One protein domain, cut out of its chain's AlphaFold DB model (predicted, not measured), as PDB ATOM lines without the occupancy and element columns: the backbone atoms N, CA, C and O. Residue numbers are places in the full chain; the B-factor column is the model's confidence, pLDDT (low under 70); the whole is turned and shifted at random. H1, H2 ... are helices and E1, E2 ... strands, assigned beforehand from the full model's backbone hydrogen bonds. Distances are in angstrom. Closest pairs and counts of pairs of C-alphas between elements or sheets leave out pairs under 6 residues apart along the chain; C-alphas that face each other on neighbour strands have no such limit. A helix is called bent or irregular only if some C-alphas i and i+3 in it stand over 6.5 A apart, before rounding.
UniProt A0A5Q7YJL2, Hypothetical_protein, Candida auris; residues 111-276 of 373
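What this domain is: This is residues 111 to 276 of the 373 residues of the protein "Hypothetical_protein" of Candida auris (UniProt A0A5Q7YJL2). This is a two-lobed, elongated model: the larger lobe holds three helices, with H1 and H6 side by side and H5 crossing H1 steeply, together with the strand hairpin E3 and E4; the smaller lobe holds the hairpin E1 and E2 with the short helix H3 beside it. H2 lies between the lobes, and residues 176 to 181, of which 176 to 178 belong to H4, stick out at the far end of the smaller lobe. Look along the 166 printed residues for six named helices and five named strands in the order H1 H2 H3 H4 E1 E2 E3 E4 H5 E5 H6, with two antiparallel sheets of two strands each. The class is mixed, helices and strands, with under half of the residues in named elements; the whole is loose, with a radius of gyration of the C-alphas of 19.6 A and spans of 60 by 34 by 26 A.

How they stand to each other: Start with H1, residues 119 to 132, which touches H6, residues 265 to 275, at a shallow tilt of 19 degrees, the same way; their closest C-alphas, Ala 124 and Val 265, are 4.9 A apart. H1 also touches H5, residues 250 to 258, at a steep tilt of 60 degrees, the same way, with the C-alphas of Ala 125 and Val 251 closest at 6.1 A. E5, residues 262 to 264, pairs with no named strand. H2, residues 149 to 155, touches no helix, nor does H4, residues 175 to 178. Look next at the hairpin of E1, residues 190 to 192, and E2, residues 200 to 202, where N 191 and O 201 are 2.9 A apart, within hydrogen-bond range. H3, residues 165 to 169, has its C-alpha 165 at 5.8 A from C-alpha 190, the closest pair with E1. In the hairpin of E3, residues 218 to 222, and E4, residues 228 to 232, N 219 and O 231 are within hydrogen-bond range at 2.8 A. Every O i to N i+4 pair is within range in H1, H3, H5 and H6; H2 has 1 of 3, beside 3 of 4 O i to N i+3 pairs, and H4 is too short for an O i to N i+4 pair.

Where its parts are: Find C-alpha 119 at (-19.574, 15.852, 58.897); from there H1 runs 20.0 A to C-alpha 132. H2 is irregular, but only just: C-alphas 150 and 153 are 6.9 A apart. E3 is 12.7 A long, E4 13.0 A and H5 12.0 A. H6 runs 15.3 A to C-alpha 275 at (-12.249, 36.189, 66.989).

The domain as a whole: The two C-alphas farthest apart, Gly 180 and Asn 259, are 61.5 A apart. The printed part has no cut, and the long links are H1 to H2, H4 to E1, E2 to E3 and E4 to H5. Confidence is low at residues 204 to 214, with pLDDT under 70.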
ATOM      1  N   LYS A 111      -2.421   5.389  61.377       89.19
ATOM      2  CA  LYS A 111      -3.775   5.773  60.960       89.19
ATOM      3  C   LYS A 111      -4.544   4.575  60.382       89.19
ATOM      4  O   LYS A 111      -3.927   3.707  59.758       89.19
ATOM      5  N   PRO A 112      -5.875   4.494  60.574       90.06
ATOM      6  CA  PRO A 112      -6.693   3.474  59.922       90.06
ATOM      7  C   PRO A 112      -6.715   3.672  58.398       90.06
ATOM      8  O   PRO A 112      -6.374   4.737  57.897       90.06
ATOM      9  N   GLN A 113      -7.164   2.662  57.649       85.31
ATOM     10  CA  GLN A 113      -7.361   2.800  56.196       85.31
ATOM     11  C   GLN A 113      -8.539   3.716  55.841       85.31
ATOM     12  O   GLN A 113      -8.524   4.360  54.799       85.31
ATOM     13  N   VAL A 114      -9.569   3.743  56.690       87.06
ATOM     14  CA  VAL A 114     -10.774   4.552  56.497       87.06
ATOM     15  C   VAL A 114     -11.125   5.230  57.807       87.06
ATOM     16  O   VAL A 114     -11.177   4.589  58.859       87.06
ATOM     17  N   GLN A 115     -11.406   6.523  57.725       87.38
ATOM     18  CA  GLN A 115     -11.990   7.289  58.812       87.38
ATOM     19  C   GLN A 115     -13.521   7.174  58.770       87.38
ATOM     20  O   GLN A 115     -14.108   7.341  57.699       87.38
ATOM     21  N   PRO A 116     -14.193   6.919  59.908       89.44
ATOM     22  CA  PRO A 116     -15.644   7.032  59.989       89.44
ATOM     23  C   PRO A 116     -16.103   8.433  59.576       89.44
ATOM     24  O   PRO A 116     -15.591   9.432  60.083       89.44
ATOM     25  N   PHE A 117     -17.064   8.499  58.656       91.31
ATOM     26  CA  PHE A 117     -17.610   9.769  58.200       91.31
ATOM     27  C   PHE A 117     -18.420  10.425  59.323       91.31
ATOM     28  O   PHE A 117     -19.413   9.870  59.792       91.31
ATOM     29  N   ASP A 118     -17.997  11.616  59.739       92.12
ATOM     30  CA  ASP A 118     -18.775  12.495  60.604       92.12
ATOM     31  C   ASP A 118     -18.624  13.939  60.101       92.12
ATOM     32  O   ASP A 118     -17.566  14.550  60.288       92.12
ATOM     33  N   PRO A 119     -19.664  14.515  59.474       92.12
ATOM     34  CA  PRO A 119     -19.574  15.852  58.897       92.12
ATOM     35  C   PRO A 119     -19.339  16.922  59.968       92.12
ATOM     36  O   PRO A 119     -18.779  17.977  59.675       92.12
ATOM     37  N   ARG A 120     -19.732  16.657  61.220       93.56
ATOM     38  CA  ARG A 120     -19.513  17.562  62.350       93.56
ATOM     39  C   ARG A 120     -18.024  17.648  62.676       93.56
ATOM     40  O   ARG A 120     -17.525  18.739  62.931       93.56
ATOM     41  N   PHE A 121     -17.314  16.519  62.618       94.44
ATOM     42  CA  PHE A 121     -15.874  16.470  62.870       94.44
ATOM     43  C   PHE A 121     -15.099  17.199  61.774       94.44
ATOM     44  O   PHE A 121     -14.281  18.066  62.085       94.44
ATOM     45  N   THR A 122     -15.421  16.928  60.503       94.75
ATOM     46  CA  THR A 122     -14.842  17.655  59.365       94.75
ATOM     47  C   THR A 122     -15.078  19.154  59.501       94.75
ATOM     48  O   THR A 122     -14.136  19.942  59.431       94.75
ATOM     49  N   LEU A 123     -16.321  19.567  59.758       95.25
ATOM     50  CA  LEU A 123     -16.651  20.980  59.885       95.25
ATOM     51  C   LEU A 123     -15.904  21.637  61.056       95.25
ATOM     52  O   LEU A 123     -15.325  22.703  60.865       95.25
ATOM     53  N   ALA A 124     -15.859  21.008  62.234       95.12
ATOM     54  CA  ALA A 124     -15.110  21.525  63.381       95.12
ATOM     55  C   ALA A 124     -13.619  21.710  63.068       95.12
ATOM     56  O   ALA A 124     -13.065  22.768  63.372       95.12
ATOM     57  N   ALA A 125     -12.987  20.724  62.420       95.25
ATOM     58  CA  ALA A 125     -11.579  20.792  62.037       95.25
ATOM     59  C   ALA A 125     -11.297  22.001  61.131       95.25
ATOM     60  O   ALA A 125     -10.399  22.794  61.410       95.25
ATOM     61  N   TYR A 126     -12.115  22.199  60.091       95.69
ATOM     62  CA  TYR A 126     -11.963  23.329  59.170       95.69
ATOM     63  C   TYR A 126     -12.275  24.675  59.841       95.69
ATOM     64  O   TYR A 126     -11.561  25.649  59.614       95.69
ATOM     65  N   LEU A 127     -13.301  24.758  60.696       95.38
ATOM     66  CA  LEU A 127     -13.612  25.990  61.433       95.38
ATOM     67  C   LEU A 127     -12.466  26.389  62.369       95.38
ATOM     68  O   LEU A 127     -12.097  27.565  62.431       95.38
ATOM     69  N   HIS A 128     -11.868  25.420  63.065       95.19
ATOM     70  CA  HIS A 128     -10.674  25.659  63.865       95.19
ATOM     71  C   HIS A 128      -9.479  26.068  63.005       95.19
ATOM     72  O   HIS A 128      -8.814  27.044  63.352       95.19
ATOM     73  N   TRP A 129      -9.246  25.396  61.877       94.94
ATOM     74  CA  TRP A 129      -8.178  25.746  60.940       94.94
ATOM     75  C   TRP A 129      -8.281  27.200  60.476       94.94
ATOM     76  O   TRP A 129      -7.345  27.969  60.658       94.94
ATOM     77  N   ILE A 130      -9.447  27.620  59.973       94.50
ATOM     78  CA  ILE A 130      -9.692  28.998  59.505       94.50
ATOM     79  C   ILE A 130      -9.472  30.013  60.640       94.50
ATOM     80  O   ILE A 130      -9.007  31.141  60.426       94.50
ATOM     81  N   ARG A 131      -9.783  29.619  61.881       93.81
ATOM     82  CA  ARG A 131      -9.556  30.439  63.075       93.81
ATOM     83  C   ARG A 131      -8.081  30.543  63.461       93.81
ATOM     84  O   ARG A 131      -7.707  31.555  64.043       93.81
ATOM     85  N   VAL A 132      -7.254  29.539  63.184       92.00
ATOM     86  CA  VAL A 132      -5.816  29.557  63.504       92.00
ATOM     87  C   VAL A 132      -5.029  30.192  62.357       92.00
ATOM     88  O   VAL A 132      -4.345  31.188  62.586       92.00
ATOM     89  N   HIS A 133      -5.268  29.764  61.118       91.69
ATOM     90  CA  HIS A 133      -4.524  30.112  59.901       91.69
ATOM     91  C   HIS A 133      -5.365  30.990  58.950       91.69
ATOM     92  O   HIS A 133      -6.053  30.486  58.058       91.69
ATOM     93  N   PRO A 134      -5.399  32.324  59.142       85.88
ATOM     94  CA  PRO A 134      -6.238  33.189  58.326       85.88
ATOM     95  C   PRO A 134      -5.607  33.357  56.946       85.88
ATOM     96  O   PRO A 134      -4.432  33.697  56.841       85.88
ATOM     97  N   ASN A 135      -6.417  33.242  55.894       86.44
ATOM     98  CA  ASN A 135      -5.989  33.409  54.497       86.44
ATOM     99  C   ASN A 135      -5.029  32.327  53.978       86.44
ATOM    100  O   ASN A 135      -4.518  32.463  52.869       86.44
ATOM    101  N   GLU A 136      -4.788  31.265  54.745       93.19
ATOM    102  CA  GLU A 136      -4.042  30.114  54.248       93.19
ATOM    103  C   GLU A 136      -4.973  29.166  53.485       93.19
ATOM    104  O   GLU A 136      -6.125  28.967  53.894       93.19
ATOM    105  N   PRO A 137      -4.502  28.584  52.368       93.12
ATOM    106  CA  PRO A 137      -5.297  27.640  51.611       93.12
ATOM    107  C   PRO A 137      -5.473  26.336  52.395       93.12
ATOM    108  O   PRO A 137      -4.569  25.888  53.099       93.12
ATOM    109  N   VAL A 138      -6.630  25.699  52.238       93.50
ATOM    110  CA  VAL A 138      -6.944  24.429  52.901       93.50
ATOM    111  C   VAL A 138      -6.723  23.250  51.958       93.50
ATOM    112  O   VAL A 138      -7.167  23.312  50.808       93.50
ATOM    113  N   PRO A 139      -6.076  22.158  52.398       93.31
ATOM    114  CA  PRO A 139      -6.168  20.893  51.683       93.31
ATOM    115  C   PRO A 139      -7.624  20.417  51.683       93.31
ATOM    116  O   PRO A 139      -8.346  20.605  52.660       93.31
ATOM    117  N   PHE A 140      -8.058  19.827  50.573       92.31
ATOM    118  CA  PHE A 140      -9.438  19.398  50.379       92.31
ATOM    119  C   PHE A 140      -9.494  18.061  49.650       92.31
ATOM    120  O   PHE A 140      -8.803  17.863  48.651       92.31
ATOM    121  N   HIS A 141     -10.402  17.193  50.091       90.38
ATOM    122  CA  HIS A 141     -10.830  16.030  49.330       90.38
ATOM    123  C   HIS A 141     -12.324  15.751  49.567       90.38
ATOM    124  O   HIS A 141     -12.855  15.945  50.663       90.38
ATOM    125  N   TRP A 142     -13.022  15.258  48.542       86.19
ATOM    126  CA  TRP A 142     -14.473  15.025  48.601       86.19
ATOM    127  C   TRP A 142     -14.897  13.966  49.627       86.19
ATOM    128  O   TRP A 142     -16.022  14.020  50.124       86.19
ATOM    129  N   SER A 143     -14.006  13.037  49.985       87.19
ATOM    130  CA  SER A 143     -14.279  12.012  51.008       87.19
ATOM    131  C   SER A 143     -14.613  12.583  52.381       87.19
ATOM    132  O   SER A 143     -15.237  11.897  53.181       87.19
ATOM    133  N   ASP A 144     -14.189  13.814  52.666       90.62
ATOM    134  CA  ASP A 144     -14.401  14.434  53.974       90.62
ATOM    135  C   ASP A 144     -15.807  15.037  54.105       90.62
ATOM    136  O   ASP A 144     -16.277  15.291  55.214       90.62
ATOM    137  N   TRP A 145     -16.476  15.260  52.967       90.19
ATOM    138  CA  TRP A 145     -17.752  15.973  52.847       90.19
ATOM    139  C   TRP A 145     -18.902  15.088  52.362       90.19
ATOM    140  O   TRP A 145     -20.066  15.471  52.480       90.19
ATOM    141  N   VAL A 146     -18.587  13.910  51.824       89.31
ATOM    142  CA  VAL A 146     -19.557  12.945  51.308       89.31
ATOM    143  C   VAL A 146     -19.399  11.627  52.051       89.31
ATOM    144  O   VAL A 146     -18.292  11.108  52.167       89.31
ATOM    145  N   ASP A 147     -20.514  11.055  52.504       89.44
ATOM    146  CA  ASP A 147     -20.501   9.732  53.120       89.44
ATOM    147  C   ASP A 147     -20.171   8.653  52.077       89.44
ATOM    148  O   ASP A 147     -20.986   8.303  51.218       89.44
ATOM    149  N   LEU A 148     -18.953   8.119  52.163       87.38
ATOM    150  CA  LEU A 148     -18.461   7.034  51.317       87.38
ATOM    151  C   LEU A 148     -18.548   5.660  51.998       87.38
ATOM    152  O   LEU A 148     -17.972   4.698  51.491       87.38
ATOM    153  N   HIS A 149     -19.293   5.514  53.102       89.38
ATOM    154  CA  HIS A 149     -19.390   4.255  53.847       89.38
ATOM    155  C   HIS A 149     -19.824   3.065  52.975       89.38
ATOM    156  O   HIS A 149     -19.343   1.944  53.150       89.38
ATOM    157  N   ALA A 150     -20.675   3.300  51.971       87.75
ATOM    158  CA  ALA A 150     -21.094   2.276  51.013       87.75
ATOM    159  C   ALA A 150     -19.922   1.636  50.234       87.75
ATOM    160  O   ALA A 150     -20.057   0.514  49.731       87.75
ATOM    161  N   LEU A 151     -18.783   2.330  50.139       87.56
ATOM    162  CA  LEU A 151     -17.559   1.871  49.483       87.56
ATOM    163  C   LEU A 151     -16.615   1.118  50.429       87.56
ATOM    164  O   LEU A 151     -15.712   0.434  49.950       87.56
ATOM    165  N   ASN A 152     -16.836   1.153  51.749       89.75
ATOM    166  CA  ASN A 152     -15.955   0.505  52.730       89.75
ATOM    167  C   ASN A 152     -15.798  -0.998  52.476       89.75
ATOM    168  O   ASN A 152     -14.720  -1.549  52.680       89.75
ATOM    169  N   LYS A 153     -16.840  -1.656  51.955       89.06
ATOM    170  CA  LYS A 153     -16.793  -3.072  51.551       89.06
ATOM    171  C   LYS A 153     -15.778  -3.381  50.445       89.06
ATOM    172  O   LYS A 153     -15.465  -4.547  50.256       89.06
ATOM    173  N   TYR A 154     -15.322  -2.373  49.703       87.75
ATOM    174  CA  TYR A 154     -14.281  -2.499  48.684       87.75
ATOM    175  C   TYR A 154     -12.933  -1.993  49.200       87.75
ATOM    176  O   TYR A 154     -11.919  -2.640  48.965       87.75
ATOM    177  N   ILE A 155     -12.928  -0.884  49.948       87.50
ATOM    178  CA  ILE A 155     -11.698  -0.282  50.487       87.50
ATOM    179  C   ILE A 155     -11.006  -1.222  51.484       87.50
ATOM    180  O   ILE A 155      -9.788  -1.368  51.452       87.50
ATOM    181  N   LEU A 156     -11.786  -1.892  52.339       89.88
ATOM    182  CA  LEU A 156     -11.278  -2.770  53.399       89.88
ATOM    183  C   LEU A 156     -10.895  -4.177  52.904       89.88
ATOM    184  O   LEU A 156     -10.512  -5.027  53.710       89.88
ATOM    185  N   LEU A 157     -11.021  -4.463  51.602       89.75
ATOM    186  CA  LEU A 157     -10.584  -5.742  51.045       89.75
ATOM    187  C   LEU A 157      -9.049  -5.795  50.961       89.75
ATOM    188  O   LEU A 157      -8.420  -4.807  50.571       89.75
ATOM    189  N   PRO A 158      -8.429  -6.955  51.253       87.75
ATOM    190  CA  PRO A 158      -7.011  -7.168  50.978       87.75
ATOM    191  C   PRO A 158      -6.694  -6.925  49.498       87.75
ATOM    192  O   PRO A 158      -7.517  -7.251  48.644       87.75
ATOM    193  N   GLU A 159      -5.492  -6.433  49.181       83.00
ATOM    194  CA  GLU A 159      -5.091  -6.042  47.814       83.00
ATOM    195  C   GLU A 159      -5.401  -7.111  46.752       83.00
ATOM    196  O   GLU A 159      -5.983  -6.799  45.718       83.00
ATOM    197  N   GLY A 160      -5.124  -8.390  47.033       83.62
ATOM    198  CA  GLY A 160      -5.394  -9.499  46.104       83.62
ATOM    199  C   GLY A 160      -6.873  -9.873  45.914       83.62
ATOM    200  O   GLY A 160      -7.174 -10.739  45.099       83.62
ATOM    201  N   HIS A 161      -7.786  -9.263  46.670       87.00
ATOM    202  CA  HIS A 161      -9.232  -9.503  46.608       87.00
ATOM    203  C   HIS A 161     -10.021  -8.268  46.160       87.00
ATOM    204  O   HIS A 161     -11.252  -8.325  46.102       87.00
ATOM    205  N   LYS A 162      -9.345  -7.151  45.860       89.19
ATOM    206  CA  LYS A 162     -10.019  -5.957  45.348       89.19
ATOM    207  C   LYS A 162     -10.584  -6.241  43.947       89.19
ATOM    208  O   LYS A 162      -9.912  -6.879  43.135       89.19
ATOM    209  N   PRO A 163     -11.830  -5.829  43.665       87.50
ATOM    210  CA  PRO A 163     -12.437  -6.027  42.356       87.50
ATOM    211  C   PRO A 163     -11.746  -5.158  41.298       87.50
ATOM    212  O   PRO A 163     -11.329  -4.041  41.586       87.50
ATOM    213  N   ASN A 164     -11.676  -5.657  40.066       90.38
ATOM    214  CA  ASN A 164     -11.160  -4.896  38.927       90.38
ATOM    215  C   ASN A 164     -12.276  -4.113  38.212       90.38
ATOM    216  O   ASN A 164     -13.464  -4.446  38.329       90.38
ATOM    217  N   CYS A 165     -11.895  -3.109  37.426       89.31
ATOM    218  CA  CYS A 165     -12.789  -2.249  36.653       89.31
ATOM    219  C   CYS A 165     -13.794  -3.046  35.813       89.31
ATOM    220  O   CYS A 165     -14.998  -2.786  35.860       89.31
ATOM    221  N   SER A 166     -13.321  -4.058  35.083       88.50
ATOM    222  CA  SER A 166     -14.171  -4.890  34.227       88.50
ATOM    223  C   SER A 166     -15.235  -5.646  35.027       88.50
ATOM    224  O   SER A 166     -16.382  -5.720  34.604       88.50
ATOM    225  N   SER A 167     -14.907  -6.163  36.213       87.50
ATOM    226  CA  SER A 167     -15.876  -6.886  37.047       87.50
ATOM    227  C   SER A 167     -17.008  -5.997  37.570       87.50
ATOM    228  O   SER A 167     -18.137  -6.466  37.724       87.50
ATOM    229  N   LEU A 168     -16.725  -4.717  37.829       86.12
ATOM    230  CA  LEU A 168     -17.687  -3.773  38.397       86.12
ATOM    231  C   LEU A 168     -18.513  -3.060  37.328       86.12
ATOM    232  O   LEU A 168     -19.728  -2.901  37.486       86.12
ATOM    233  N   TYR A 169     -17.857  -2.627  36.252       85.94
ATOM    234  CA  TYR A 169     -18.418  -1.679  35.294       85.94
ATOM    235  C   TYR A 169     -18.723  -2.281  33.919       85.94
ATOM    236  O   TYR A 169     -19.365  -1.618  33.103       85.94
ATOM    237  N   ASP A 170     -18.365  -3.544  33.653       85.50
ATOM    238  CA  ASP A 170     -18.760  -4.185  32.400       85.50
ATOM    239  C   ASP A 170     -20.279  -4.434  32.354       85.50
ATOM    240  O   ASP A 170     -20.853  -5.327  32.989       85.50
ATOM    241  N   ILE A 171     -20.955  -3.605  31.561       83.25
ATOM    242  CA  ILE A 171     -22.385  -3.707  31.270       83.25
ATOM    243  C   ILE A 171     -22.666  -4.275  29.876       83.25
ATOM    244  O   ILE A 171     -23.836  -4.342  29.494       83.25
ATOM    245  N   SER A 172     -21.644  -4.712  29.130       80.81
ATOM    246  CA  SER A 172     -21.777  -5.245  27.763       80.81
ATOM    247  C   SER A 172     -22.818  -6.369  27.674       80.81
ATOM    248  O   SER A 172     -23.614  -6.439  26.737       80.81
ATOM    249  N   ASN A 173     -22.902  -7.190  28.721       81.19
ATOM    250  CA  ASN A 173     -23.818  -8.324  28.810       81.19
ATOM    251  C   ASN A 173     -25.230  -7.953  29.318       81.19
ATOM    252  O   ASN A 173     -26.145  -8.784  29.309       81.19
ATOM    253  N   LYS A 174     -25.472  -6.699  29.732       82.88
ATOM    254  CA  LYS A 174     -26.747  -6.247  30.320       82.88
ATOM    255  C   LYS A 174     -27.699  -5.678  29.260       82.88
ATOM    256  O   LYS A 174     -28.024  -4.492  29.251       82.88
ATOM    257  N   ARG A 175     -28.258  -6.559  28.419       76.81
ATOM    258  CA  ARG A 175     -29.191  -6.207  27.315       76.81
ATOM    259  C   ARG A 175     -30.371  -5.309  27.728       76.81
ATOM    260  O   ARG A 175     -30.802  -4.466  26.948       76.81
ATOM    261  N   LYS A 176     -30.891  -5.469  28.954       79.56
ATOM    262  CA  LYS A 176     -31.999  -4.649  29.489       79.56
ATOM    263  C   LYS A 176     -31.605  -3.198  29.780       79.56
ATOM    264  O   LYS A 176     -32.476  -2.335  29.745       79.56
ATOM    265  N   VAL A 177     -30.332  -2.956  30.094       77.88
ATOM    266  CA  VAL A 177     -29.780  -1.620  30.366       77.88
ATOM    267  C   VAL A 177     -29.456  -0.926  29.049       77.88
ATOM    268  O   VAL A 177     -29.765   0.246  28.888       77.88
ATOM    269  N   LEU A 178     -28.917  -1.676  28.085       75.06
ATOM    270  CA  LEU A 178     -28.422  -1.108  26.838       75.06
ATOM    271  C   LEU A 178     -29.513  -0.626  25.877       75.06
ATOM    272  O   LEU A 178     -29.187   0.221  25.076       75.06
ATOM    273  N   LYS A 179     -30.774  -1.094  25.927       78.75
ATOM    274  CA  LYS A 179     -31.948  -0.578  25.157       78.75
ATOM    275  C   LYS A 179     -31.659   0.116  23.794       78.75
ATOM    276  O   LYS A 179     -32.225   1.163  23.506       78.75
ATOM    277  N   GLY A 180     -30.829  -0.480  22.932       75.94
ATOM    278  CA  GLY A 180     -30.492   0.070  21.603       75.94
ATOM    279  C   GLY A 180     -29.260   0.992  21.537       75.94
ATOM    280  O   GLY A 180     -28.907   1.447  20.457       75.94
ATOM    281  N   SER A 181     -28.588   1.232  22.659       77.38
ATOM    282  CA  SER A 181     -27.293   1.900  22.798       77.38
ATOM    283  C   SER A 181     -26.134   0.897  22.827       77.38
ATOM    284  O   SER A 181     -26.298  -0.270  23.190       77.38
ATOM    285  N   ILE A 182     -24.941   1.371  22.465       77.19
ATOM    286  CA  ILE A 182     -23.693   0.602  22.502       77.19
ATOM    287  C   ILE A 182     -22.974   0.914  23.818       77.19
ATOM    288  O   ILE A 182     -22.837   2.080  24.187       77.19
ATOM    289  N   ALA A 183     -22.537  -0.123  24.534       76.94
ATOM    290  CA  ALA A 183     -21.740   0.049  25.744       76.94
ATOM    291  C   ALA A 183     -20.376   0.657  25.388       76.94
ATOM    292  O   ALA A 183     -19.698   0.162  24.485       76.94
ATOM    293  N   ARG A 184     -19.961   1.698  26.114       80.81
ATOM    294  CA  ARG A 184     -18.592   2.211  26.020       80.81
ATOM    295  C   ARG A 184     -17.622   1.193  26.647       80.81
ATOM    296  O   ARG A 184     -17.955   0.662  27.711       80.81
ATOM    297  N   PRO A 185     -16.460   0.916  26.027       85.38
ATOM    298  CA  PRO A 185     -15.440   0.051  26.618       85.38
ATOM    299  C   PRO A 185     -14.974   0.575  27.985       85.38
ATOM    300  O   PRO A 185     -14.835   1.786  28.163       85.38
ATOM    301  N   VAL A 186     -14.791  -0.331  28.952       87.06
ATOM    302  CA  VAL A 186     -14.486   0.003  30.360       87.06
ATOM    303  C   VAL A 186     -13.139   0.716  30.499       87.06
ATOM    304  O   VAL A 186     -13.022   1.678  31.250       87.06
ATOM    305  N   ASP A 187     -12.162   0.303  29.700       87.00
ATOM    306  CA  ASP A 187     -10.810   0.859  29.605       87.00
ATOM    307  C   ASP A 187     -10.768   2.337  29.195       87.00
ATOM    308  O   ASP A 187      -9.734   2.978  29.335       87.00
ATOM    309  N   GLN A 188     -11.872   2.895  28.692       85.38
ATOM    310  CA  GLN A 188     -11.940   4.313  28.331       85.38
ATOM    311  C   GLN A 188     -12.328   5.230  29.492       85.38
ATOM    312  O   GLN A 188     -12.372   6.446  29.299       85.38
ATOM    313  N   TYR A 189     -12.723   4.673  30.637       83.88
ATOM    314  CA  TYR A 189     -13.232   5.462  31.758       83.88
ATOM    315  C   TYR A 189     -12.889   4.906  33.146       83.88
ATOM    316  O   TYR A 189     -13.111   5.605  34.132       83.88
ATOM    317  N   CYS A 190     -12.372   3.679  33.241       87.75
ATOM    318  CA  CYS A 190     -11.922   3.061  34.482       87.75
ATOM    319  C   CYS A 190     -10.584   2.351  34.255       87.75
ATOM    320  O   CYS A 190     -10.454   1.557  33.317       87.75
ATOM    321  N   HIS A 191      -9.621   2.600  35.138       89.81
ATOM    322  CA  HIS A 191      -8.293   1.997  35.107       89.81
ATOM    323  C   HIS A 191      -8.006   1.280  36.428       89.81
ATOM    324  O   HIS A 191      -8.249   1.825  37.501       89.81
ATOM    325  N   ASP A 192      -7.501   0.047  36.361       89.75
ATOM    326  CA  ASP A 192      -7.077  -0.673  37.564       89.75
ATOM    327  C   ASP A 192      -5.820  -0.004  38.143       89.75
ATOM    328  O   ASP A 192      -4.821   0.172  37.445       89.75
ATOM    329  N   ASP A 193      -5.868   0.348  39.424       87.75
ATOM    330  CA  ASP A 193      -4.795   1.023  40.150       87.75
ATOM    331  C   ASP A 193      -4.679   0.419  41.557       87.75
ATOM    332  O   ASP A 193      -5.393   0.830  42.481       87.75
ATOM    333  N   PRO A 194      -3.764  -0.546  41.752       82.81
ATOM    334  CA  PRO A 194      -3.546  -1.179  43.049       82.81
ATOM    335  C   PRO A 194      -3.140  -0.198  44.155       82.81
ATOM    336  O   PRO A 194      -3.347  -0.498  45.330       82.81
ATOM    337  N   SER A 195      -2.562   0.955  43.795       80.75
ATOM    338  CA  SER A 195      -2.133   1.973  44.755       80.75
ATOM    339  C   SER A 195      -3.302   2.802  45.297       80.75
ATOM    340  O   SER A 195      -3.215   3.345  46.401       80.75
ATOM    341  N   HIS A 196      -4.423   2.852  44.572       83.88
ATOM    342  CA  HIS A 196      -5.621   3.559  45.001       83.88
ATOM    343  C   HIS A 196      -6.385   2.762  46.083       83.88
ATOM    344  O   HIS A 196      -6.467   1.529  46.007       83.88
ATOM    345  N   PRO A 197      -7.031   3.411  47.078       83.25
ATOM    346  CA  PRO A 197      -7.770   2.704  48.129       83.25
ATOM    347  C   PRO A 197      -8.829   1.724  47.607       83.25
ATOM    348  O   PRO A 197      -9.005   0.654  48.190       83.25
ATOM    349  N   LEU A 198      -9.481   2.028  46.482       85.69
ATOM    350  CA  LEU A 198     -10.465   1.141  45.847       85.69
ATOM    351  C   LEU A 198      -9.841   0.035  44.978       85.69
ATOM    352  O   LEU A 198     -10.531  -0.927  44.650       85.69
ATOM    353  N   GLY A 199      -8.554   0.138  44.632       86.62
ATOM    354  CA  GLY A 199      -7.880  -0.745  43.674       86.62
ATOM    355  C   GLY A 199      -8.076  -0.349  42.204       86.62
ATOM    356  O   GLY A 199      -7.603  -1.056  41.319       86.62
ATOM    357  N   TYR A 200      -8.774   0.757  41.941       88.31
ATOM    358  CA  TYR A 200      -9.032   1.302  40.609       88.31
ATOM    359  C   TYR A 200      -9.331   2.807  40.673       88.31
ATOM    360  O   TYR A 200      -9.761   3.309  41.716       88.31
ATOM    361  N   THR A 201      -9.157   3.506  39.552       85.94
ATOM    362  CA  THR A 201      -9.543   4.907  39.342       85.94
ATOM    363  C   THR A 201     -10.606   5.016  38.252       85.94
ATOM    364  O   THR A 201     -10.685   4.192  37.340       85.94
ATOM    365  N   VAL A 202     -11.471   6.024  38.371       82.94
ATOM    366  CA  VAL A 202     -12.522   6.322  37.391       82.94
ATOM    367  C   VAL A 202     -12.317   7.748  36.907       82.94
ATOM    368  O   VAL A 202     -12.657   8.697  37.613       82.94
ATOM    369  N   ASP A 203     -11.773   7.885  35.706       76.25
ATOM    370  CA  ASP A 203     -11.392   9.185  35.143       76.25
ATOM    371  C   ASP A 203     -12.584   9.870  34.467       76.25
ATOM    372  O   ASP A 203     -12.651  11.094  34.351       76.25
ATOM    373  N   GLN A 204     -13.567   9.078  34.025       68.75
ATOM    374  CA  GLN A 204     -14.780   9.576  33.391       68.75
ATOM    375  C   GLN A 204     -15.999   8.813  33.893       68.75
ATOM    376  O   GLN A 204     -15.973   7.601  34.107       68.75
ATOM    377  N   PHE A 205     -17.122   9.509  34.032       65.75
ATOM    378  CA  PHE A 205     -18.377   8.807  34.235       65.75
ATOM    379  C   PHE A 205     -18.798   8.118  32.930       65.75
ATOM    380  O   PHE A 205     -18.594   8.655  31.841       65.75
ATOM    381  N   PRO A 206     -19.486   6.967  32.997       57.78
ATOM    382  CA  PRO A 206     -20.061   6.316  31.819       57.78
ATOM    383  C   PRO A 206     -21.251   7.099  31.211       57.78
ATOM    384  O   PRO A 206     -22.013   6.553  30.411       57.78
ATOM    385  N   HIS A 207     -21.471   8.357  31.612       55.75
ATOM    386  CA  HIS A 207     -22.558   9.250  31.185       55.75
ATOM    387  C   HIS A 207     -21.980  10.553  30.603       55.75
ATOM    388  O   HIS A 207     -20.771  10.736  30.582       55.75
ATOM    389  N   ALA A 208     -22.829  11.471  30.125       48.09
ATOM    390  CA  ALA A 208     -22.435  12.691  29.397       48.09
ATOM    391  C   ALA A 208     -21.590  13.723  30.188       48.09
ATOM    392  O   ALA A 208     -21.335  14.817  29.688       48.09
ATOM    393  N   GLN A 209     -21.148  13.410  31.410       46.41
ATOM    394  CA  GLN A 209     -20.173  14.232  32.121       46.41
ATOM    395  C   GLN A 209     -18.778  13.966  31.549       46.41
ATOM    396  O   GLN A 209     -18.177  12.920  31.773       46.41
ATOM    397  N   THR A 210     -18.288  14.928  30.771       46.25
ATOM    398  CA  THR A 210     -17.032  14.872  30.007       46.25
ATOM    399  C   THR A 210     -15.828  15.468  30.734       46.25
ATOM    400  O   THR A 210     -14.750  15.535  30.149       46.25
ATOM    401  N   ARG A 211     -15.985  15.933  31.979       56.31
ATOM    402  CA  ARG A 211     -14.898  16.548  32.750       56.31
ATOM    403  C   ARG A 211     -14.503  15.681  33.934       56.31
ATOM    404  O   ARG A 211     -15.374  15.155  34.623       56.31
ATOM    405  N   GLU A 212     -13.196  15.581  34.146       59.62
ATOM    406  CA  GLU A 212     -12.598  14.982  35.335       59.62
ATOM    407  C   GLU A 212     -13.130  15.666  36.603       59.62
ATOM    408  O   GLU A 212     -13.420  16.870  36.610       59.62
ATOM    409  N   ASN A 213     -13.266  14.892  37.682       62.91
ATOM    410  CA  ASN A 213     -13.663  15.407  38.990       62.91
ATOM    411  C   ASN A 213     -12.524  16.248  39.579       62.91
ATOM    412  O   ASN A 213     -11.679  15.735  40.314       62.91
ATOM    413  N   MET A 214     -12.510  17.538  39.247       67.06
ATOM    414  CA  MET A 214     -11.578  18.504  39.822       67.06
ATOM    415  C   MET A 214     -11.974  18.864  41.257       67.06
ATOM    416  O   MET A 214     -13.158  18.887  41.618       67.06
ATOM    417  N   SER A 215     -10.974  19.190  42.073       80.88
ATOM    418  CA  SER A 215     -11.206  19.829  43.365       80.88
ATOM    419  C   SER A 215     -11.775  21.241  43.147       80.88
ATOM    420  O   SER A 215     -11.444  21.907  42.160       80.88
ATOM    421  N   PRO A 216     -12.657  21.732  44.035       87.88
ATOM    422  CA  PRO A 216     -13.126  23.107  43.971       87.88
ATOM    423  C   PRO A 216     -11.947  24.068  44.150       87.88
ATOM    424  O   PRO A 216     -11.003  23.782  44.877       87.88
ATOM    425  N   THR A 217     -12.009  25.239  43.516       90.50
ATOM    426  CA  THR A 217     -10.958  26.260  43.658       90.50
ATOM    427  C   THR A 217     -11.029  26.986  44.998       90.50
ATOM    428  O   THR A 217     -10.000  27.408  45.525       90.50
ATOM    429  N   LYS A 218     -12.241  27.143  45.540       92.69
ATOM    430  CA  LYS A 218     -12.521  27.822  46.806       92.69
ATOM    431  C   LYS A 218     -13.639  27.116  47.561       92.69
ATOM    432  O   LYS A 218     -14.594  26.635  46.949       92.69
ATOM    433  N   LEU A 219     -13.559  27.138  48.885       92.19
ATOM    434  CA  LEU A 219     -14.634  26.749  49.792       92.19
ATOM    435  C   LEU A 219     -15.315  27.998  50.345       92.19
ATOM    436  O   LEU A 219     -14.652  28.971  50.707       92.19
ATOM    437  N   VAL A 220     -16.644  27.963  50.417       92.56
ATOM    438  CA  VAL A 220     -17.450  29.062  50.950       92.56
ATOM    439  C   VAL A 220     -18.213  28.572  52.173       92.56
ATOM    440  O   VAL A 220     -19.171  27.812  52.053       92.56
ATOM    441  N   PHE A 221     -17.812  29.043  53.349       91.50
ATOM    442  CA  PHE A 221     -18.507  28.776  54.604       91.50
ATOM    443  C   PHE A 221     -19.492  29.907  54.865       91.50
ATOM    444  O   PHE A 221     -19.107  31.028  55.212       91.50
ATOM    445  N   MET A 222     -20.773  29.622  54.653       88.94
ATOM    446  CA  MET A 222     -21.847  30.573  54.908       88.94
ATOM    447  C   MET A 222     -22.121  30.675  56.407       88.94
ATOM    448  O   MET A 222     -22.138  29.675  57.122       88.94
ATOM    449  N   THR A 223     -22.357  31.894  56.881       88.56
ATOM    450  CA  THR A 223     -22.807  32.152  58.252       88.56
ATOM    451  C   THR A 223     -24.256  32.632  58.230       88.56
ATOM    452  O   THR A 223     -24.753  33.041  57.182       88.56
ATOM    453  N   ASN A 224     -24.932  32.607  59.381       81.69
ATOM    454  CA  ASN A 224     -26.344  32.988  59.452       81.69
ATOM    455  C   ASN A 224     -26.565  34.454  59.043       81.69
ATOM    456  O   ASN A 224     -27.386  34.752  58.184       81.69
ATOM    457  N   ASN A 225     -25.824  35.372  59.661       81.50
ATOM    458  CA  ASN A 225     -26.013  36.820  59.516       81.50
ATOM    459  C   ASN A 225     -24.696  37.619  59.605       81.50
ATOM    460  O   ASN A 225     -24.725  38.842  59.756       81.50
ATOM    461  N   HIS A 226     -23.546  36.946  59.519       83.44
ATOM    462  CA  HIS A 226     -22.227  37.556  59.712       83.44
ATOM    463  C   HIS A 226     -21.384  37.631  58.433       83.44
ATOM    464  O   HIS A 226     -20.328  38.243  58.465       83.44
ATOM    465  N   GLY A 227     -21.829  37.058  57.312       87.44
ATOM    466  CA  GLY A 227     -21.097  37.034  56.042       87.44
ATOM    467  C   GLY A 227     -20.759  35.618  55.608       87.44
ATOM    468  O   GLY A 227     -21.449  34.659  55.962       87.44
ATOM    469  N   SER A 228     -19.687  35.475  54.844       91.19
ATOM    470  CA  SER A 228     -19.142  34.175  54.477       91.19
ATOM    471  C   SER A 228     -17.621  34.188  54.507       91.19
ATOM    472  O   SER A 228     -16.986  35.178  54.147       91.19
ATOM    473  N   TYR A 229     -17.036  33.068  54.920       92.50
ATOM    474  CA  TYR A 229     -15.604  32.841  54.776       92.50
ATOM    475  C   TYR A 229     -15.355  32.203  53.419       92.50
ATOM    476  O   TYR A 229     -15.970  31.190  53.088       92.50
ATOM    477  N   ILE A 230     -14.468  32.807  52.637       92.56
ATOM    478  CA  ILE A 230     -14.037  32.285  51.342       92.56
ATOM    479  C   ILE A 230     -12.587  31.855  51.514       92.56
ATOM    480  O   ILE A 230     -11.732  32.692  51.794       92.56
ATOM    481  N   VAL A 231     -12.332  30.558  51.378       93.06
ATOM    482  CA  VAL A 231     -11.024  29.948  51.629       93.06
ATOM    483  C   VAL A 231     -10.543  29.293  50.346       93.06
ATOM    484  O   VAL A 231     -11.300  28.564  49.708       93.06
ATOM    485  N   ASP A 232      -9.306  29.570  49.949       94.50
ATOM    486  CA  ASP A 232      -8.717  28.952  48.762       94.50
ATOM    487  C   ASP A 232      -8.377  27.482  49.036       94.50
ATOM    488  O   ASP A 232      -8.011  27.115  50.152       94.50
ATOM    489  N   VAL A 233      -8.516  26.626  48.026       93.12
ATOM    490  CA  VAL A 233      -8.153  25.208  48.132       93.12
ATOM    491  C   VAL A 233      -6.723  25.009  47.651       93.12
ATOM    492  O   VAL A 233      -6.354  25.456  46.563       93.12
ATOM    493  N   LYS A 234      -5.924  24.324  48.465       91.31
ATOM    494  CA  LYS A 234      -4.550  23.951  48.145       91.31
ATOM    495  C   LYS A 234      -4.541  22.869  47.062       91.31
ATOM    496  O   LYS A 234      -5.326  21.929  47.139       91.31
ATOM    497  N   ASP A 235      -3.640  23.005  46.089       87.00
ATOM    498  CA  ASP A 235      -3.413  22.019  45.021       87.00
ATOM    499  C   ASP A 235      -4.714  21.601  44.299       87.00
ATOM    500  O   ASP A 235      -4.953  20.427  44.031       87.00
ATOM    501  N   ASN A 236      -5.578  22.578  43.988       82.88
ATOM    502  CA  ASN A 236      -6.911  22.356  43.407       82.88
ATOM    503  C   ASN A 236      -6.912  21.668  42.022       82.88
ATOM    504  O   ASN A 236      -7.936  21.119  41.612       82.88
ATOM    505  N   ASP A 237      -5.771  21.662  41.334       79.75
ATOM    506  CA  ASP A 237      -5.575  20.975  40.059       79.75
ATOM    507  C   ASP A 237      -5.440  19.449  40.220       79.75
ATOM    508  O   ASP A 237      -5.576  18.718  39.240       79.75
ATOM    509  N   VAL A 238      -5.191  18.946  41.439       75.69
ATOM    510  CA  VAL A 238      -4.981  17.518  41.712       75.69
ATOM    511  C   VAL A 238      -5.942  17.032  42.799       75.69
ATOM    512  O   VAL A 238      -5.832  17.383  43.974       75.69
ATOM    513  N   ASN A 239      -6.880  16.163  42.420       75.06
ATOM    514  CA  ASN A 239      -7.777  15.491  43.362       75.06
ATOM    515  C   ASN A 239      -7.081  14.263  43.982       75.06
ATOM    516  O   ASN A 239      -7.325  13.123  43.591       75.06
ATOM    517  N   ASP A 240      -6.152  14.513  44.907       82.38
ATOM    518  CA  ASP A 240      -5.378  13.479  45.597       82.38
ATOM    519  C   ASP A 240      -6.020  13.094  46.938       82.38
ATOM    520  O   ASP A 240      -6.305  13.949  47.778       82.38
ATOM    521  N   TYR A 241      -6.173  11.791  47.188       81.69
ATOM    522  CA  TYR A 241      -6.656  11.262  48.466       81.69
ATOM    523  C   TYR A 241      -5.764  11.657  49.659       81.69
ATOM    524  O   TYR A 241      -6.229  11.704  50.797       81.69
ATOM    525  N   ARG A 242      -4.489  12.000  49.429       86.50
ATOM    526  CA  ARG A 242      -3.583  12.548  50.457       86.50
ATOM    527  C   ARG A 242      -4.031  13.906  51.013       86.50
ATOM    528  O   ARG A 242      -3.560  14.296  52.077       86.50
ATOM    529  N   ASN A 243      -4.940  14.601  50.329       90.06
ATOM    530  CA  ASN A 243      -5.536  15.851  50.803       90.06
ATOM    531  C   ASN A 243      -6.747  15.633  51.729       90.06
ATOM    532  O   ASN A 243      -7.275  16.610  52.268       90.06
ATOM    533  N   ALA A 244      -7.176  14.383  51.941       90.75
ATOM    534  CA  ALA A 244      -8.253  14.044  52.866       90.75
ATOM    535  C   ALA A 244      -7.875  14.340  54.324       90.75
ATOM    536  O   ALA A 244      -6.714  14.236  54.721       90.75
ATOM    537  N   LEU A 245      -8.874  14.642  55.150       92.69
ATOM    538  CA  LEU A 245      -8.725  15.032  56.557       92.69
ATOM    539  C   LEU A 245      -7.948  14.014  57.395       92.69
ATOM    540  O   LEU A 245      -7.277  14.366  58.364       92.69
ATOM    541  N   LEU A 246      -8.021  12.737  57.021       92.12
ATOM    542  CA  LEU A 246      -7.268  11.684  57.686       92.12
ATOM    543  C   LEU A 246      -5.756  11.871  57.521       92.12
ATOM    544  O   LEU A 246      -5.010  11.531  58.429       92.12
ATOM    545  N   THR A 247      -5.278  12.382  56.389       90.69
ATOM    546  CA  THR A 247      -3.856  12.378  56.001       90.69
ATOM    547  C   THR A 247      -3.254  13.771  55.839       90.69
ATOM    548  O   THR A 247      -2.032  13.889  55.874       90.69
ATOM    549  N   ASN A 248      -4.079  14.813  55.738       90.81
ATOM    550  CA  ASN A 248      -3.642  16.162  55.386       90.81
ATOM    551  C   ASN A 248      -2.984  16.977  56.515       90.81
ATOM    552  O   ASN A 248      -2.445  18.044  56.232       90.81
ATOM    553  N   GLY A 249      -3.015  16.501  57.764       91.94
ATOM    554  CA  GLY A 249      -2.356  17.145  58.908       91.94
ATOM    555  C   GLY A 249      -3.160  18.248  59.610       91.94
ATOM    556  O   GLY A 249      -2.739  18.700  60.673       91.94
ATOM    557  N   ILE A 250      -4.327  18.654  59.079       93.50
ATOM    558  CA  ILE A 250      -5.159  19.717  59.683       93.50
ATOM    559  C   ILE A 250      -5.496  19.376  61.135       93.50
ATOM    560  O   ILE A 250      -5.437  20.239  62.008       93.50
ATOM    561  N   VAL A 251      -5.902  18.132  61.393       93.69
ATOM    562  CA  VAL A 251      -6.388  17.725  62.714       93.69
ATOM    563  C   VAL A 251      -5.262  17.798  63.737       93.69
ATOM    564  O   VAL A 251      -5.459  18.346  64.814       93.69
ATOM    565  N   GLU A 252      -4.079  17.297  63.396       93.06
ATOM    566  CA  GLU A 252      -2.906  17.292  64.265       93.06
ATOM    567  C   GLU A 252      -2.425  18.706  64.609       93.06
ATOM    568  O   GLU A 252      -2.103  18.978  65.766       93.06
ATOM    569  N   GLU A 253      -2.428  19.618  63.637       91.75
ATOM    570  CA  GLU A 253      -2.080  21.027  63.859       91.75
ATOM    571  C   GLU A 253      -3.145  21.768  64.678       91.75
ATOM    572  O   GLU A 253      -2.835  22.571  65.555       91.75
ATOM    573  N   VAL A 254      -4.429  21.483  64.454       91.94
ATOM    574  CA  VAL A 254      -5.493  22.051  65.290       91.94
ATOM    575  C   VAL A 254      -5.407  21.509  66.721       91.94
ATOM    576  O   VAL A 254      -5.643  22.256  67.672       91.94
ATOM    577  N   LEU A 255      -5.055  20.233  66.901       92.06
ATOM    578  CA  LEU A 255      -4.896  19.628  68.222       92.06
ATOM    579  C   LEU A 255      -3.778  20.288  69.030       92.06
ATOM    580  O   LEU A 255      -3.974  20.527  70.223       92.06
ATOM    581  N   SER A 256      -2.640  20.607  68.403       88.75
ATOM    582  CA  SER A 256      -1.520  21.258  69.094       88.75
ATOM    583  C   SER A 256      -1.866  22.670  69.582       88.75
ATOM    584  O   SER A 256      -1.399  23.074  70.644       88.75
ATOM    585  N   GLU A 257      -2.727  23.388  68.860       86.06
ATOM    586  CA  GLU A 257      -3.153  24.754  69.196       86.06
ATOM    587  C   GLU A 257      -4.333  24.802  70.179       86.06
ATOM    588  O   GLU A 257      -4.377  25.632  71.087       86.06
ATOM    589  N   VAL A 258      -5.330  23.927  70.007       83.94
ATOM    590  CA  VAL A 258      -6.549  23.920  70.837       83.94
ATOM    591  C   VAL A 258      -6.329  23.185  72.162       83.94
ATOM    592  O   VAL A 258      -7.006  23.507  73.141       83.94
ATOM    593  N   ASN A 259      -5.387  22.233  72.208       83.19
ATOM    594  CA  ASN A 259      -5.051  21.411  73.374       83.19
ATOM    595  C   ASN A 259      -6.296  20.799  74.053       83.19
ATOM    596  O   ASN A 259      -6.486  20.901  75.267       83.19
ATOM    597  N   SER A 260      -7.188  20.221  73.243       86.81
ATOM    598  CA  SER A 260      -8.413  19.557  73.695       86.81
ATOM    599  C   SER A 260      -8.741  18.371  72.799       86.81
ATOM    600  O   SER A 260      -8.849  18.529  71.582       86.81
ATOM    601  N   ASP A 261      -9.001  17.224  73.426       86.81
ATOM    602  CA  ASP A 261      -9.431  15.982  72.765       86.81
ATOM    603  C   ASP A 261     -10.951  15.932  72.540       86.81
ATOM    604  O   ASP A 261     -11.486  14.957  72.016       86.81
ATOM    605  N   SER A 262     -11.670  16.978  72.950       91.06
ATOM    606  CA  SER A 262     -13.101  17.139  72.708       91.06
ATOM    607  C   SER A 262     -13.351  18.452  71.985       91.06
ATOM    608  O   SER A 262     -12.987  19.521  72.488       91.06
ATOM    609  N   TRP A 263     -13.998  18.377  70.827       93.00
ATOM    610  CA  TRP A 263     -14.361  19.527  70.005       93.00
ATOM    611  C   TRP A 263     -15.872  19.667  69.948       93.00
ATOM    612  O   TRP A 263     -16.582  18.690  69.734       93.00
ATOM    613  N   ASP A 264     -16.364  20.886  70.123       94.44
ATOM    614  CA  ASP A 264     -17.766  21.211  69.897       94.44
ATOM    615  C   ASP A 264     -17.876  22.111  68.664       94.44
ATOM    616  O   ASP A 264     -17.195  23.133  68.565       94.44
ATOM    617  N   VAL A 265     -18.708  21.709  67.700       94.62
ATOM    618  CA  VAL A 265     -18.835  22.427  66.422       94.62
ATOM    619  C   VAL A 265     -19.389  23.838  66.616       94.62
ATOM    620  O   VAL A 265     -18.938  24.768  65.946       94.62
ATOM    621  N   LEU A 266     -20.364  24.009  67.516       93.81
ATOM    622  CA  LEU A 266     -20.972  25.314  67.774       93.81
ATOM    623  C   LEU A 266     -19.985  26.225  68.492       93.81
ATOM    624  O   LEU A 266     -19.858  27.388  68.128       93.81
ATOM    625  N   ASP A 267     -19.225  25.691  69.445       93.94
ATOM    626  CA  ASP A 267     -18.146  26.434  70.092       93.94
ATOM    627  C   ASP A 267     -17.052  26.839  69.091       93.94
ATOM    628  O   ASP A 267     -16.592  27.983  69.106       93.94
ATOM    629  N   ALA A 268     -16.660  25.946  68.174       94.44
ATOM    630  CA  ALA A 268     -15.707  26.257  67.110       94.44
ATOM    631  C   ALA A 268     -16.220  27.391  66.207       94.44
ATOM    632  O   ALA A 268     -15.483  28.345  65.932       94.44
ATOM    633  N   TYR A 269     -17.492  27.318  65.808       95.31
ATOM    634  CA  TYR A 269     -18.177  28.332  65.011       95.31
ATOM    635  C   TYR A 269     -18.263  29.685  65.732       95.31
ATOM    636  O   TYR A 269     -17.819  30.703  65.199       95.31
ATOM    637  N   ASP A 270     -18.755  29.700  66.970       94.75
ATOM    638  CA  ASP A 270     -18.908  30.912  67.773       94.75
ATOM    639  C   ASP A 270     -17.557  31.566  68.065       94.75
ATOM    640  O   ASP A 270     -17.424  32.793  68.005       94.75
ATOM    641  N   LYS A 271     -16.526  30.768  68.370       94.31
ATOM    642  CA  LYS A 271     -15.163  31.273  68.568       94.31
ATOM    643  C   LYS A 271     -14.599  31.855  67.279       94.31
ATOM    644  O   LYS A 271     -13.965  32.907  67.346       94.31
ATOM    645  N   LEU A 272     -14.820  31.221  66.126       94.75
ATOM    646  CA  LEU A 272     -14.403  31.767  64.833       94.75
ATOM    647  C   LEU A 272     -15.071  33.123  64.576       94.75
ATOM    648  O   LEU A 272     -14.364  34.102  64.352       94.75
ATOM    649  N   LEU A 273     -16.397  33.214  64.707       93.75
ATOM    650  CA  LEU A 273     -17.134  34.465  64.507       93.75
ATOM    651  C   LEU A 273     -16.666  35.587  65.443       93.75
ATOM    652  O   LEU A 273     -16.499  36.725  65.007       93.75
ATOM    653  N   LYS A 274     -16.444  35.273  66.726       93.31
ATOM    654  CA  LYS A 274     -16.015  36.254  67.735       93.31
ATOM    655  C   LYS A 274     -14.589  36.747  67.513       93.31
ATOM    656  O   LYS A 274     -14.313  37.923  67.726       93.31
ATOM    657  N   THR A 275     -13.678  35.854  67.132       93.31
ATOM    658  CA  THR A 275     -12.249  36.189  66.989       93.31
ATOM    659  C   THR A 275     -11.907  36.743  65.611       93.31
ATOM    660  O   THR A 275     -11.009  37.574  65.497       93.31
ATOM    661  N   ARG A 276     -12.611  36.298  64.566       90.62
ATOM    662  CA  ARG A 276     -12.348  36.642  63.166       90.62
ATOM    663  C   ARG A 276     -13.662  36.773  62.393       90.62
ATOM    664  O   ARG A 276     -14.029  35.849  61.670       90.62
TER     665      ARG A 276